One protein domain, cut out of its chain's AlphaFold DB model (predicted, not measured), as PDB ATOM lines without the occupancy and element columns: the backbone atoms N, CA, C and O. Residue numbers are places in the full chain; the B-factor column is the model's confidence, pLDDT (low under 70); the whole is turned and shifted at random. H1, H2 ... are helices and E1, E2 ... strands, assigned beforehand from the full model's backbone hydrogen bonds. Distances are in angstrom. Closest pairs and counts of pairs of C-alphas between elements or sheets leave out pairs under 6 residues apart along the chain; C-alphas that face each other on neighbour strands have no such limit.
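AT A GLANCE: This is residues 42 to 108 and 115 to 149 of the 238 residues of an uncharacterized protein of Flavobacterium sp. ZT3R18 (UniProt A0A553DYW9). A five-stranded, twisted sheet forms the middle, with H1 crossing one face and H2 running along the other: three layers. H4 packs by its residues 139 to 145 at one end of the sheet, and residues 100 to 107, of which 100 is the last residue of H2 and 105 to 107 belong to H3, stick out. The 102 printed residues, class mixed, hold H1 E1 E2 H2 H3 E3 E4 E5 H4 in chain order; the mixed sheet's order is E1 E2 E3 E5 E4. The whole is compact, radius of gyration of the C-alphas 13.6 A, spans 37 by 28 by 26 A.

HOW THE PARTS SIT: Side by side run E1, residues 70 to 72, E2, 75 to 79, E3, 116 to 119, E5, 133 to 136, and E4, 127 to 130. Hairpins E1 and E2 (N 70 to O 77, 3.0 A) and E4 and E5 (N 135 to O 128, 2.8 A) are antiparallel; E2 and E3 (N 119 to O 78, 2.8 A) and E3 and E5 (N 136 to O 118, 2.8 A) are parallel. H1, residues 47 to 62, is on the sheet at a height of 10.4 A, across the strands; its Ile 50 and Ser 130 of E4 have the closest C-alphas, 7.8 A. H2, residues 85 to 100, is on the opposite face at 8.8 A, along the strands; closest to E1 are the C-alphas of Lys 92 and Tyr 72, 7.2 A. H4, residues 139 to 148, only grazes the sheet; it is close to but not clearly touching H2, C-alphas of Tyr 139 and Val 87 being closest at 6.9 A. H3, residues 105 to 108, is not on the sheet. Every O i to N i+4 pair is within hydrogen-bond range in H1 and H2, 5 of 6 in H4; H3 is too short for one.

IN THESE COORDINATES: H1 spans 22.4 A from C-alpha 47 at (-24.573, 36.230, 39.509); H2 22.9 A; H4 14.5 A, ending at C-alpha 148 (-40.492, 56.336, 44.185); E2 12.3 A.

THE WHOLE: Residues 109 to 114 are not printed; C-alphas 108 and 115 are 14.0 A apart. No link printed whole is long. pLDDT is under 70 at residues 122 to 124 and 148 to 149.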
ATOM      1  N   TRP A  42     -32.099  48.033  44.688       71.38
ATOM      2  CA  TRP A  42     -33.261  47.146  44.570       71.38
ATOM      3  C   TRP A  42     -33.050  46.012  43.566       71.38
ATOM      4  O   TRP A  42     -33.671  44.953  43.698       71.38
ATOM      5  N   GLU A  43     -32.156  46.214  42.601       73.19
ATOM      6  CA  GLU A  43     -31.741  45.184  41.657       73.19
ATOM      7  C   GLU A  43     -30.688  44.265  42.268       73.19
ATOM      8  O   GLU A  43     -29.882  44.671  43.107       73.19
ATOM      9  N   THR A  44     -30.673  43.008  41.831       77.44
ATOM     10  CA  THR A  44     -29.566  42.097  42.138       77.44
ATOM     11  C   THR A  44     -28.730  41.906  40.887       77.44
ATOM     12  O   THR A  44     -29.200  41.380  39.886       77.44
ATOM     13  N   THR A  45     -27.466  42.315  40.954       78.50
ATOM     14  CA  THR A  45     -26.463  42.058  39.908       78.50
ATOM     15  C   THR A  45     -25.534  40.903  40.285       78.50
ATOM     16  O   THR A  45     -24.634  40.541  39.528       78.50
ATOM     17  N   ASN A  46     -25.735  40.300  41.465       83.25
ATOM     18  CA  ASN A  46     -24.901  39.210  41.949       83.25
ATOM     19  C   ASN A  46     -25.234  37.917  41.178       83.25
ATOM     20  O   ASN A  46     -26.326  37.368  41.359       83.25
ATOM     21  N   PRO A  47     -24.298  37.376  40.373       85.56
ATOM     22  CA  PRO A  47     -24.573  36.230  39.509       85.56
ATOM     23  C   PRO A  47     -24.933  34.966  40.296       85.56
ATOM     24  O   PRO A  47     -25.735  34.163  39.824       85.56
ATOM     25  N   THR A  48     -24.406  34.798  41.512       87.31
ATOM     26  CA  THR A  48     -24.733  33.659  42.382       87.31
ATOM     27  C   THR A  48     -26.173  33.745  42.885       87.31
ATOM     28  O   THR A  48     -26.885  32.741  42.884       87.31
ATOM     29  N   ILE A  49     -26.630  34.943  43.268       85.69
ATOM     30  CA  ILE A  49     -28.022  35.167  43.689       85.69
ATOM     31  C   ILE A  49     -28.967  34.962  42.501       85.69
ATOM     32  O   ILE A  49     -29.938  34.217  42.622       85.69
ATOM     33  N   ILE A  50     -28.651  35.546  41.339       88.00
ATOM     34  CA  ILE A  50     -29.433  35.380  40.103       88.00
ATOM     35  C   ILE A  50     -29.545  33.897  39.724       88.00
ATOM     36  O   ILE A  50     -30.640  33.416  39.432       88.00
ATOM     37  N   ALA A  51     -28.436  33.149  39.751       88.56
ATOM     38  CA  ALA A  51     -28.432  31.722  39.438       88.56
ATOM     39  C   ALA A  51     -29.306  30.917  40.411       88.56
ATOM     40  O   ALA A  51     -30.072  30.057  39.975       88.56
ATOM     41  N   SER A  52     -29.236  31.230  41.710       88.69
ATOM     42  CA  SER A  52     -30.068  30.592  42.734       88.69
ATOM     43  C   SER A  52     -31.558  30.854  42.510       88.69
ATOM     44  O   SER A  52     -32.350  29.912  42.519       88.69
ATOM     45  N   ILE A  53     -31.947  32.110  42.268       88.81
ATOM     46  CA  ILE A  53     -33.349  32.466  42.005       88.81
ATOM     47  C   ILE A  53     -33.823  31.785  40.715       88.81
ATOM     48  O   ILE A  53     -34.876  31.157  40.706       88.81
ATOM     49  N   ASN A  54     -33.030  31.816  39.641       89.31
ATOM     50  CA  ASN A  54     -33.388  31.155  38.384       89.31
ATOM     51  C   ASN A  54     -33.609  29.643  38.564       89.31
ATOM     52  O   ASN A  54     -34.593  29.110  38.052       89.31
ATOM     53  N   ALA A  55     -32.749  28.957  39.324       89.44
ATOM     54  CA  ALA A  55     -32.925  27.539  39.633       89.44
ATOM     55  C   ALA A  55     -34.224  27.271  40.415       89.44
ATOM     56  O   ALA A  55     -34.924  26.292  40.141       89.44
ATOM     57  N   GLU A  56     -34.582  28.155  41.347       88.81
ATOM     58  CA  GLU A  56     -35.842  28.074  42.085       88.81
ATOM     59  C   GLU A  56     -37.061  28.254  41.168       88.81
ATOM     60  O   GLU A  56     -38.022  27.487  41.274       88.81
ATOM     61  N   ILE A  57     -37.013  29.206  40.228       88.75
ATOM     62  CA  ILE A  57     -38.094  29.415  39.253       88.75
ATOM     63  C   ILE A  57     -38.326  28.139  38.436       88.75
ATOM     64  O   ILE A  57     -39.464  27.673  38.314       88.75
ATOM     65  N   GLU A  58     -37.257  27.539  37.904       90.19
ATOM     66  CA  GLU A  58     -37.381  26.317  37.104       90.19
ATOM     67  C   GLU A  58     -37.874  25.126  37.945       90.19
ATOM     68  O   GLU A  58     -38.683  24.320  37.471       90.19
ATOM     69  N   LEU A  59     -37.490  25.043  39.225       90.19
ATOM     70  CA  LEU A  59     -38.040  24.048  40.149       90.19
ATOM     71  C   LEU A  59     -39.542  24.263  40.394       90.19
ATOM     72  O   LEU A  59     -40.311  23.297  40.335       90.19
ATOM     73  N   LYS A  60     -39.990  25.502  40.642       88.88
ATOM     74  CA  LYS A  60     -41.416  25.822  40.841       88.88
ATOM     75  C   LYS A  60     -42.242  25.482  39.596       88.88
ATOM     76  O   LYS A  60     -43.326  24.914  39.733       88.88
ATOM     77  N   ARG A  61     -41.715  25.742  38.394       87.62
ATOM     78  CA  ARG A  61     -42.338  25.326  37.122       87.62
ATOM     79  C   ARG A  61     -42.463  23.815  37.013       87.62
ATOM     80  O   ARG A  61     -43.561  23.308  36.809       87.62
ATOM     81  N   LYS A  62     -41.356  23.091  37.203       90.69
ATOM     82  CA  LYS A  62     -41.318  21.625  37.089       90.69
ATOM     83  C   LYS A  62     -42.240  20.932  38.095       90.69
ATOM     84  O   LYS A  62     -42.789  19.877  37.799       90.69
ATOM     85  N   THR A  63     -42.396  21.514  39.282       91.19
ATOM     86  CA  THR A  63     -43.218  20.958  40.366       91.19
ATOM     87  C   THR A  63     -44.672  21.434  40.349       91.19
ATOM     88  O   THR A  63     -45.426  21.066  41.245       91.19
ATOM     89  N   GLY A  64     -45.080  22.247  39.364       87.06
ATOM     90  CA  GLY A  64     -46.449  22.766  39.276       87.06
ATOM     91  C   GLY A  64     -46.828  23.714  40.419       87.06
ATOM     92  O   GLY A  64     -48.006  23.866  40.726       87.06
ATOM     93  N   LYS A  65     -45.839  24.332  41.079       86.50
ATOM     94  CA  LYS A  65     -46.053  25.300  42.168       86.50
ATOM     95  C   LYS A  65     -46.343  26.714  41.671       86.50
ATOM     96  O   LYS A  65     -46.756  27.558  42.463       86.50
ATOM     97  N   LEU A  66     -46.123  26.974  40.383       85.56
ATOM     98  CA  LEU A  66     -46.653  28.170  39.743       85.56
ATOM     99  C   LEU A  66     -48.120  27.946  39.398       85.56
ATOM    100  O   LEU A  66     -48.504  26.881  38.913       85.56
ATOM    101  N   ALA A  67     -48.931  28.968  39.643       79.81
ATOM    102  CA  ALA A  67     -50.291  29.015  39.147       79.81
ATOM    103  C   ALA A  67     -50.289  28.988  37.610       79.81
ATOM    104  O   ALA A  67     -49.282  29.292  36.957       79.81
ATOM    105  N   ALA A  68     -51.441  28.656  37.023       77.12
ATOM    106  CA  ALA A  68     -51.639  28.851  35.593       77.12
ATOM    107  C   ALA A  68     -51.307  30.309  35.249       77.12
ATOM    108  O   ALA A  68     -51.849  31.233  35.860       77.12
ATOM    109  N   ALA A  69     -50.375  30.502  34.314       78.94
ATOM    110  CA  ALA A  69     -49.913  31.839  33.995       78.94
ATOM    111  C   ALA A  69     -51.075  32.682  33.479       78.94
ATOM    112  O   ALA A  69     -51.825  32.262  32.594       78.94
ATOM    113  N   GLN A  70     -51.204  33.879  34.036       88.94
ATOM    114  CA  GLN A  70     -52.174  34.847  33.559       88.94
ATOM    115  C   GLN A  70     -51.567  35.559  32.361       88.94
ATOM    116  O   GLN A  70     -50.426  36.013  32.416       88.94
ATOM    117  N   VAL A  71     -52.326  35.683  31.281       93.94
ATOM    118  CA  VAL A  71     -51.924  36.530  30.158       93.94
ATOM    119  C   VAL A  71     -52.508  37.917  30.385       93.94
ATOM    120  O   VAL A  71     -53.703  38.062  30.649       93.94
ATOM    121  N   TYR A  72     -51.662  38.938  30.312       95.94
ATOM    122  CA  TYR A  72     -52.093  40.327  30.335       95.94
ATOM    123  C   TYR A  72     -51.448  41.083  29.181       95.94
ATOM    124  O   TYR A  72     -50.226  41.223  29.128       95.94
ATOM    125  N   ARG A  73     -52.286  41.552  28.248       94.00
ATOM    126  CA  ARG A  73     -51.845  41.965  26.908       94.00
ATOM    127  C   ARG A  73     -51.027  40.832  26.279       94.00
ATOM    128  O   ARG A  73     -51.536  39.719  26.215       94.00
ATOM    129  N   ASN A  74     -49.783  41.087  25.888       93.38
ATOM    130  CA  ASN A  74     -48.893  40.081  25.312       93.38
ATOM    131  C   ASN A  74     -47.951  39.440  26.348       93.38
ATOM    132  O   ASN A  74     -47.173  38.558  26.007       93.38
ATOM    133  N   PHE A  75     -48.048  39.819  27.630       94.62
ATOM    134  CA  PHE A  75     -47.168  39.307  28.678       94.62
ATOM    135  C   PHE A  75     -47.756  38.090  29.382       94.62
ATOM    136  O   PHE A  75     -48.882  38.113  29.892       94.62
ATOM    137  N   ARG A  76     -46.939  37.044  29.499       94.38
ATOM    138  CA  ARG A  76     -47.189  35.911  30.390       94.38
ATOM    139  C   ARG A  76     -46.742  36.271  31.809       94.38
ATOM    140  O   ARG A  76     -45.545  36.335  32.086       94.38
ATOM    141  N   LEU A  77     -47.700  36.483  32.706       94.56
ATOM    142  CA  LEU A  77     -47.459  36.709  34.130       94.56
ATOM    143  C   LEU A  77     -47.438  35.366  34.859       94.56
ATOM    144  O   LEU A  77     -48.454  34.670  34.948       94.56
ATOM    145  N   GLU A  78     -46.275  34.997  35.380       93.31
ATOM    146  CA  GLU A  78     -46.100  33.777  36.160       93.31
ATOM    147  C   GLU A  78     -46.178  34.090  37.646       93.31
ATOM    148  O   GLU A  78     -45.317  34.777  38.184       93.31
ATOM    149  N   THR A  79     -47.211  33.577  38.303       92.69
ATOM    150  CA  THR A  79     -47.489  33.807  39.723       92.69
ATOM    151  C   THR A  79     -47.493  32.478  40.475       92.69
ATOM    152  O   THR A  79     -47.619  31.412  39.874       92.69
ATOM    153  N   ASP A  80     -47.415  32.516  41.798       89.19
ATOM    154  CA  ASP A  80     -47.689  31.383  42.688       89.19
ATOM    155  C   ASP A  80     -48.883  31.670  43.617       89.19
ATOM    156  O   ASP A  80     -49.517  32.725  43.540       89.19
ATOM    157  N   SER A  81     -49.224  30.720  44.492       87.44
ATOM    158  CA  SER A  81     -50.353  30.865  45.426       87.44
ATOM    159  C   SER A  81     -50.163  31.969  46.471       87.44
ATOM    160  O   SER A  81     -51.123  32.324  47.151       87.44
ATOM    161  N   GLN A  82     -48.945  32.497  46.615       88.56
ATOM    162  CA  GLN A  82     -48.600  33.548  47.571       88.56
ATOM    163  C   GLN A  82     -48.485  34.922  46.908       88.56
ATOM    164  O   GLN A  82     -48.190  35.905  47.585       88.56
ATOM    165  N   THR A  83     -48.688  35.014  45.592       91.00
ATOM    166  CA  THR A  83     -48.536  36.269  44.857       91.00
ATOM    167  C   THR A  83     -49.667  37.239  45.205       91.00
ATOM    168  O   THR A  83     -50.829  36.952  44.907       91.00
ATOM    169  N   PRO A  84     -49.368  38.403  45.812       91.88
ATOM    170  CA  PRO A  84     -50.398  39.339  46.233       91.88
ATOM    171  C   PRO A  84     -51.118  39.988  45.044       91.88
ATOM    172  O   PRO A  84     -50.494  40.382  44.056       91.88
ATOM    173  N   ALA A  85     -52.436  40.163  45.162       93.00
ATOM    174  CA  ALA A  85     -53.258  40.758  44.105       93.00
ATOM    175  C   ALA A  85     -52.841  42.199  43.753       93.00
ATOM    176  O   ALA A  85     -52.913  42.601  42.591       93.00
ATOM    177  N   ASP A  86     -52.366  42.970  44.733       92.88
ATOM    178  CA  ASP A  86     -51.883  44.335  44.525       92.88
ATOM    179  C   ASP A  86     -50.574  44.376  43.722       92.88
ATOM    180  O   ASP A  86     -50.416  45.249  42.874       92.88
ATOM    181  N   VAL A  87     -49.671  43.404  43.899       91.69
ATOM    182  CA  VAL A  87     -48.443  43.291  43.088       91.69
ATOM    183  C   VAL A  87     -48.792  43.021  41.625       91.69
ATOM    184  O   VAL A  87     -48.244  43.666  40.730       91.69
ATOM    185  N   ILE A  88     -49.757  42.131  41.374       92.75
ATOM    186  CA  ILE A  88     -50.271  41.872  40.022       92.75
ATOM    187  C   ILE A  88     -50.867  43.155  39.429       92.75
ATOM    188  O   ILE A  88     -50.585  43.489  38.279       92.75
ATOM    189  N   ALA A  89     -51.664  43.900  40.202       93.38
ATOM    190  CA  ALA A  89     -52.253  45.161  39.752       93.38
ATOM    191  C   ALA A  89     -51.190  46.228  39.426       93.38
ATOM    192  O   ALA A  89     -51.303  46.914  38.410       93.38
ATOM    193  N   LEU A  90     -50.134  46.337  40.241       92.38
ATOM    194  CA  LEU A  90     -49.014  47.253  40.004       92.38
ATOM    195  C   LEU A  90     -48.273  46.924  38.705       92.38
ATOM    196  O   LEU A  90     -48.009  47.827  37.917       92.38
ATOM    197  N   ILE A  91     -47.981  45.647  38.451       92.88
ATOM    198  CA  ILE A  91     -47.321  45.209  37.209       92.88
ATOM    199  C   ILE A  91     -48.194  45.498  35.990       92.88
ATOM    200  O   ILE A  91     -47.708  46.048  35.006       92.88
ATOM    201  N   LYS A  92     -49.498  45.202  36.059       94.88
ATOM    202  CA  LYS A  92     -50.443  45.535  34.980       94.88
ATOM    203  C   LYS A  92     -50.440  47.034  34.668       94.88
ATOM    204  O   LYS A  92     -50.390  47.410  33.501       94.88
ATOM    205  N   LYS A  93     -50.402  47.881  35.701       93.31
ATOM    206  CA  LYS A  93     -50.303  49.337  35.545       93.31
ATOM    207  C   LYS A  93     -49.000  49.773  34.865       93.31
ATOM    208  O   LYS A  93     -49.043  50.657  34.018       93.31
ATOM    209  N   GLU A  94     -47.857  49.183  35.210       92.81
ATOM    210  CA  GLU A  94     -46.591  49.518  34.538       92.81
ATOM    211  C   GLU A  94     -46.548  49.027  33.088       92.81
ATOM    212  O   GLU A  94     -46.046  49.734  32.217       92.81
ATOM    213  N   ILE A  95     -47.132  47.859  32.806       95.06
ATOM    214  CA  ILE A  95     -47.322  47.381  31.434       95.06
ATOM    215  C   ILE A  95     -48.172  48.397  30.652       95.06
ATOM    216  O   ILE A  95     -47.778  48.825  29.571       95.06
ATOM    217  N   ASP A  96     -49.304  48.848  31.197       95.19
ATOM    218  CA  ASP A  96     -50.136  49.880  30.561       95.19
ATOM    219  C   ASP A  96     -49.379  51.200  30.343       95.19
ATOM    220  O   ASP A  96     -49.502  51.834  29.289       95.19
ATOM    221  N   GLN A  97     -48.559  51.604  31.315       92.56
ATOM    222  CA  GLN A  97     -47.696  52.776  31.192       92.56
ATOM    223  C   GLN A  97     -46.686  52.609  30.051       92.56
ATOM    224  O   GLN A  97     -46.500  53.535  29.264       92.56
ATOM    225  N   MET A  98     -46.084  51.426  29.897       93.94
ATOM    226  CA  MET A  98     -45.181  51.129  28.785       93.94
ATOM    227  C   MET A  98     -45.878  51.337  27.432       93.94
ATOM    228  O   MET A  98     -45.351  52.064  26.588       93.94
ATOM    229  N   TYR A  99     -47.087  50.795  27.241       95.38
ATOM    230  CA  TYR A  99     -47.844  50.956  25.987       95.38
ATOM    231  C   TYR A  99     -48.271  52.404  25.695       95.38
ATOM    232  O   TYR A  99     -48.579  52.727  24.549       95.38
ATOM    233  N   THR A 100     -48.288  53.282  26.700       94.69
ATOM    234  CA  THR A 100     -48.668  54.699  26.557       94.69
ATOM    235  C   THR A 100     -47.478  55.666  26.613       94.69
ATOM    236  O   THR A 100     -47.651  56.870  26.448       94.69
ATOM    237  N   SER A 101     -46.255  55.153  26.780       92.94
ATOM    238  CA  SER A 101     -45.029  55.938  27.006       92.94
ATOM    239  C   SER A 101     -44.473  56.677  25.777       92.94
ATOM    240  O   SER A 101     -43.615  57.562  25.895       92.94
ATOM    241  N   GLY A 102     -44.941  56.309  24.580       94.12
ATOM    242  CA  GLY A 102     -44.399  56.790  23.309       94.12
ATOM    243  C   GLY A 102     -43.238  55.963  22.748       94.12
ATOM    244  O   GLY A 102     -42.603  56.415  21.798       94.12
ATOM    245  N   LEU A 103     -42.966  54.772  23.297       96.19
ATOM    246  CA  LEU A 103     -42.148  53.752  22.627       96.19
ATOM    247  C   LEU A 103     -42.701  53.450  21.224       96.19
ATOM    248  O   LEU A 103     -43.921  53.422  21.020       96.19
ATOM    249  N   LYS A 104     -41.822  53.184  20.251       96.88
ATOM    250  CA  LYS A 104     -42.266  52.773  18.913       96.88
ATOM    251  C   LYS A 104     -43.011  51.448  18.996       96.88
ATOM    252  O   LYS A 104     -42.635  50.545  19.741       96.88
ATOM    253  N   THR A 105     -44.007  51.275  18.134       95.62
ATOM    254  CA  THR A 105     -44.770  50.020  18.031       95.62
ATOM    255  C   THR A 105     -43.876  48.812  17.747       95.62
ATOM    256  O   THR A 105     -44.100  47.744  18.305       95.62
ATOM    257  N   THR A 106     -42.816  48.980  16.951       96.06
ATOM    258  CA  THR A 106     -41.816  47.931  16.690       96.06
ATOM    259  C   THR A 106     -40.983  47.575  17.918       96.06
ATOM    260  O   THR A 106     -40.551  46.435  18.053       96.06
ATOM    261  N   THR A 107     -40.732  48.544  18.798       96.44
ATOM    262  CA  THR A 107     -40.001  48.334  20.054       96.44
ATOM    263  C   THR A 107     -40.883  47.605  21.054       96.44
ATOM    264  O   THR A 107     -40.444  46.612  21.625       96.44
ATOM    265  N   LEU A 108     -42.143  48.034  21.190       96.38
ATOM    266  CA  LEU A 108     -43.149  47.351  22.006       96.38
ATOM    267  C   LEU A 108     -43.313  45.889  21.575       96.38
ATOM    268  O   LEU A 108     -43.198  45.003  22.410       96.38
ATOM    269  N   THR A 115     -40.111  36.173  27.557       86.06
ATOM    270  CA  THR A 115     -40.698  34.854  27.835       86.06
ATOM    271  C   THR A 115     -41.763  34.913  28.927       86.06
ATOM    272  O   THR A 115     -42.763  34.195  28.869       86.06
ATOM    273  N   SER A 116     -41.535  35.730  29.953       90.94
ATOM    274  CA  SER A 116     -42.482  35.929  31.048       90.94
ATOM    275  C   SER A 116     -42.064  37.096  31.937       90.94
ATOM    276  O   SER A 116     -40.879  37.429  32.025       90.94
ATOM    277  N   ILE A 117     -43.024  37.617  32.697       92.38
ATOM    278  CA  ILE A 117     -42.766  38.382  33.916       92.38
ATOM    279  C   ILE A 117     -43.078  37.456  35.092       92.38
ATOM    280  O   ILE A 117     -44.222  37.041  35.284       92.38
ATOM    281  N   TYR A 118     -42.050  37.085  35.847       90.94
ATOM    282  CA  TYR A 118     -42.160  36.203  37.002       90.94
ATOM    283  C   TYR A 118     -42.381  37.016  38.274       90.94
ATOM    284  O   TYR A 118     -41.581  37.884  38.614       90.94
ATOM    285  N   LEU A 119     -43.466  36.706  38.976       85.50
ATOM    286  CA  LEU A 119     -43.960  37.381  40.169       85.50
ATOM    287  C   LEU A 119     -44.163  36.326  41.260       85.50
ATOM    288  O   LEU A 119     -45.288  35.920  41.526       85.50
ATOM    289  N   ALA A 120     -43.088  35.812  41.844       76.31
ATOM    290  CA  ALA A 120     -43.199  34.794  42.885       76.31
ATOM    291  C   ALA A 120     -42.009  34.884  43.837       76.31
ATOM    292  O   ALA A 120     -40.919  34.436  43.513       76.31
ATOM    293  N   SER A 121     -42.225  35.472  45.011       74.00
ATOM    294  CA  SER A 121     -41.147  35.791  45.946       74.00
ATOM    295  C   SER A 121     -40.456  34.551  46.525       74.00
ATOM    296  O   SER A 121     -41.071  33.498  46.732       74.00
ATOM    297  N   SER A 122     -39.167  34.709  46.813       69.06
ATOM    298  CA  SER A 122     -38.386  33.818  47.661       69.06
ATOM    299  C   SER A 122     -37.634  34.626  48.718       69.06
ATOM    300  O   SER A 122     -37.749  35.848  48.775       69.06
ATOM    301  N   ALA A 123     -36.863  33.965  49.586       61.47
ATOM    302  CA  ALA A 123     -36.098  34.652  50.633       61.47
ATOM    303  C   ALA A 123     -34.995  35.588  50.085       61.47
ATOM    304  O   ALA A 123     -34.409  36.359  50.844       61.47
ATOM    305  N   SER A 124     -34.686  35.510  48.785       68.56
ATOM    306  CA  SER A 124     -33.652  36.320  48.136       68.56
ATOM    307  C   SER A 124     -34.242  37.554  47.455       68.56
ATOM    308  O   SER A 124     -35.261  37.478  46.776       68.56
ATOM    309  N   ARG A 125     -33.572  38.701  47.578       70.62
ATOM    310  CA  ARG A 125     -33.991  39.940  46.907       70.62
ATOM    311  C   ARG A 125     -33.632  39.885  45.426       70.62
ATOM    312  O   ARG A 125     -32.566  39.384  45.070       70.62
ATOM    313  N   GLY A 126     -34.495  40.426  44.574       77.06
ATOM    314  CA  GLY A 126     -34.157  40.605  43.170       77.06
ATOM    315  C   GLY A 126     -35.329  41.088  42.341       77.06
ATOM    316  O   GLY A 126     -36.311  40.365  42.173       77.06
ATOM    317  N   LEU A 127     -35.188  42.297  41.815       85.94
ATOM    318  CA  LEU A 127     -35.879  42.732  40.612       85.94
ATOM    319  C   LEU A 127     -34.797  42.808  39.529       85.94
ATOM    320  O   LEU A 127     -33.743  43.375  39.806       85.94
ATOM    321  N   TYR A 128     -34.955  42.089  38.424       89.00
ATOM    322  CA  TYR A 128     -33.930  42.041  37.379       89.00
ATOM    323  C   TYR A 128     -34.452  41.379  36.106       89.00
ATOM    324  O   TYR A 128     -35.392  40.575  36.122       89.00
ATOM    325  N   TYR A 129     -33.752  41.623  35.008       91.50
ATOM    326  CA  TYR A 129     -33.837  40.860  33.779       91.50
ATOM    327  C   TYR A 129     -32.796  39.723  33.736       91.50
ATOM    328  O   TYR A 129     -31.604  39.924  33.965       91.50
ATOM    329  N   SER A 130     -33.224  38.503  33.406       89.31
ATOM    330  CA  SER A 130     -32.329  37.369  33.127       89.31
ATOM    331  C   SER A 130     -33.031  36.311  32.282       89.31
ATOM    332  O   SER A 130     -34.226  36.088  32.441       89.31
ATOM    333  N   ASN A 131     -32.304  35.608  31.408       86.62
ATOM    334  CA  ASN A 131     -32.831  34.467  30.641       86.62
ATOM    335  C   ASN A 131     -34.163  34.764  29.918       86.62
ATOM    336  O   ASN A 131     -35.107  33.975  29.998       86.62
ATOM    337  N   SER A 132     -34.240  35.905  29.218       89.06
ATOM    338  CA  SER A 132     -35.457  36.347  28.512       89.06
ATOM    339  C   SER A 132     -36.652  36.613  29.438       89.06
ATOM    340  O   SER A 132     -37.791  36.491  29.004       89.06
ATOM    341  N   ARG A 133     -36.436  36.907  30.721       92.19
ATOM    342  CA  ARG A 133     -37.495  37.029  31.730       92.19
ATOM    343  C   ARG A 133     -37.241  38.231  32.620       92.19
ATOM    344  O   ARG A 133     -36.116  38.442  33.057       92.19
ATOM    345  N   VAL A 134     -38.308  38.958  32.932       93.31
ATOM    346  CA  VAL A 134     -38.309  39.929  34.031       93.31
ATOM    347  C   VAL A 134     -38.679  39.188  35.309       93.31
ATOM    348  O   VAL A 134     -39.654  38.435  35.330       93.31
ATOM    349  N   VAL A 135     -37.900  39.366  36.366       92.75
ATOM    350  CA  VAL A 135     -38.069  38.695  37.656       92.75
ATOM    351  C   VAL A 135     -38.386  39.740  38.714       92.75
ATOM    352  O   VAL A 135     -37.636  40.690  38.868       92.75
ATOM    353  N   ILE A 136     -39.475  39.541  39.457       90.75
ATOM    354  CA  ILE A 136     -39.892  40.335  40.617       90.75
ATOM    355  C   ILE A 136     -40.014  39.369  41.803       90.75
ATOM    356  O   ILE A 136     -41.063  38.762  42.035       90.75
ATOM    357  N   ASN A 137     -38.912  39.177  42.529       86.44
ATOM    358  CA  ASN A 137     -38.785  38.163  43.585       86.44
ATOM    359  C   ASN A 137     -38.900  38.728  45.015       86.44
ATOM    360  O   ASN A 137     -38.827  37.985  45.993       86.44
ATOM    361  N   ASP A 138     -39.100  40.038  45.158       87.19
ATOM    362  CA  ASP A 138     -39.236  40.711  46.451       87.19
ATOM    363  C   ASP A 138     -40.353  41.754  46.385       87.19
ATOM    364  O   ASP A 138     -40.177  42.861  45.875       87.19
ATOM    365  N   TYR A 139     -41.527  41.393  46.906       87.56
ATOM    366  CA  TYR A 139     -42.703  42.260  46.863       87.56
ATOM    367  C   TYR A 139     -42.567  43.497  47.746       87.56
ATOM    368  O   TYR A 139     -43.149  44.531  47.427       87.56
ATOM    369  N   ALA A 140     -41.848  43.401  48.867       85.44
ATOM    370  CA  ALA A 140     -41.663  44.532  49.768       85.44
ATOM    371  C   ALA A 140     -40.764  45.579  49.106       85.44
ATOM    372  O   ALA A 140     -41.133  46.754  49.042       85.44
ATOM    373  N   THR A 141     -39.648  45.131  48.525       84.62
ATOM    374  CA  THR A 141     -38.786  45.988  47.706       84.62
ATOM    375  C   THR A 141     -39.552  46.536  46.514       84.62
ATOM    376  O   THR A 141     -39.547  47.746  46.327       84.62
ATOM    377  N   TYR A 142     -40.280  45.704  45.765       87.69
ATOM    378  CA  TYR A 142     -41.057  46.178  44.621       87.69
ATOM    379  C   TYR A 142     -42.061  47.262  45.018       87.69
ATOM    380  O   TYR A 142     -42.084  48.317  44.401       87.69
ATOM    381  N   ARG A 143     -42.831  47.081  46.097       87.06
ATOM    382  CA  ARG A 143     -43.758  48.116  46.593       87.06
ATOM    383  C   ARG A 143     -43.044  49.399  47.005       87.06
ATOM    384  O   ARG A 143     -43.531  50.478  46.684       87.06
ATOM    385  N   SER A 144     -41.918  49.289  47.708       83.06
ATOM    386  CA  SER A 144     -41.130  50.448  48.136       83.06
ATOM    387  C   SER A 144     -40.574  51.214  46.936       83.06
ATOM    388  O   SER A 144     -40.746  52.427  46.851       83.06
ATOM    389  N   VAL A 145     -40.005  50.499  45.966       79.12
ATOM    390  CA  VAL A 145     -39.534  51.058  44.698       79.12
ATOM    391  C   VAL A 145     -40.701  51.671  43.936       79.12
ATOM    392  O   VAL A 145     -40.582  52.783  43.465       79.12
ATOM    393  N   LYS A 146     -41.877  51.042  43.878       79.94
ATOM    394  CA  LYS A 146     -43.049  51.595  43.180       79.94
ATOM    395  C   LYS A 146     -43.555  52.926  43.735       79.94
ATOM    396  O   LYS A 146     -44.231  53.644  42.998       79.94
ATOM    397  N   GLN A 147     -43.269  53.250  44.994       71.75
ATOM    398  CA  GLN A 147     -43.626  54.548  45.574       71.75
ATOM    399  C   GLN A 147     -42.724  55.685  45.072       71.75
ATOM    400  O   GLN A 147     -43.144  56.838  45.094       71.75
ATOM    401  N   SER A 148     -41.515  55.370  44.602       62.47
ATOM    402  CA  SER A 148     -40.492  56.336  44.185       62.47
ATOM    403  C   SER A 148     -40.194  56.257  42.678       62.47
ATOM    404  O   SER A 148     -40.135  57.261  41.976       62.47
ATOM    405  N   VAL A 149     -40.116  55.052  42.135       67.94
ATOM    406  CA  VAL A 149     -39.820  54.716  40.746       67.94
ATOM    407  C   VAL A 149     -41.085  54.229  40.029       67.94
ATOM    408  O   VAL A 149     -41.682  53.192  40.345       67.94
TER     409      VAL A 149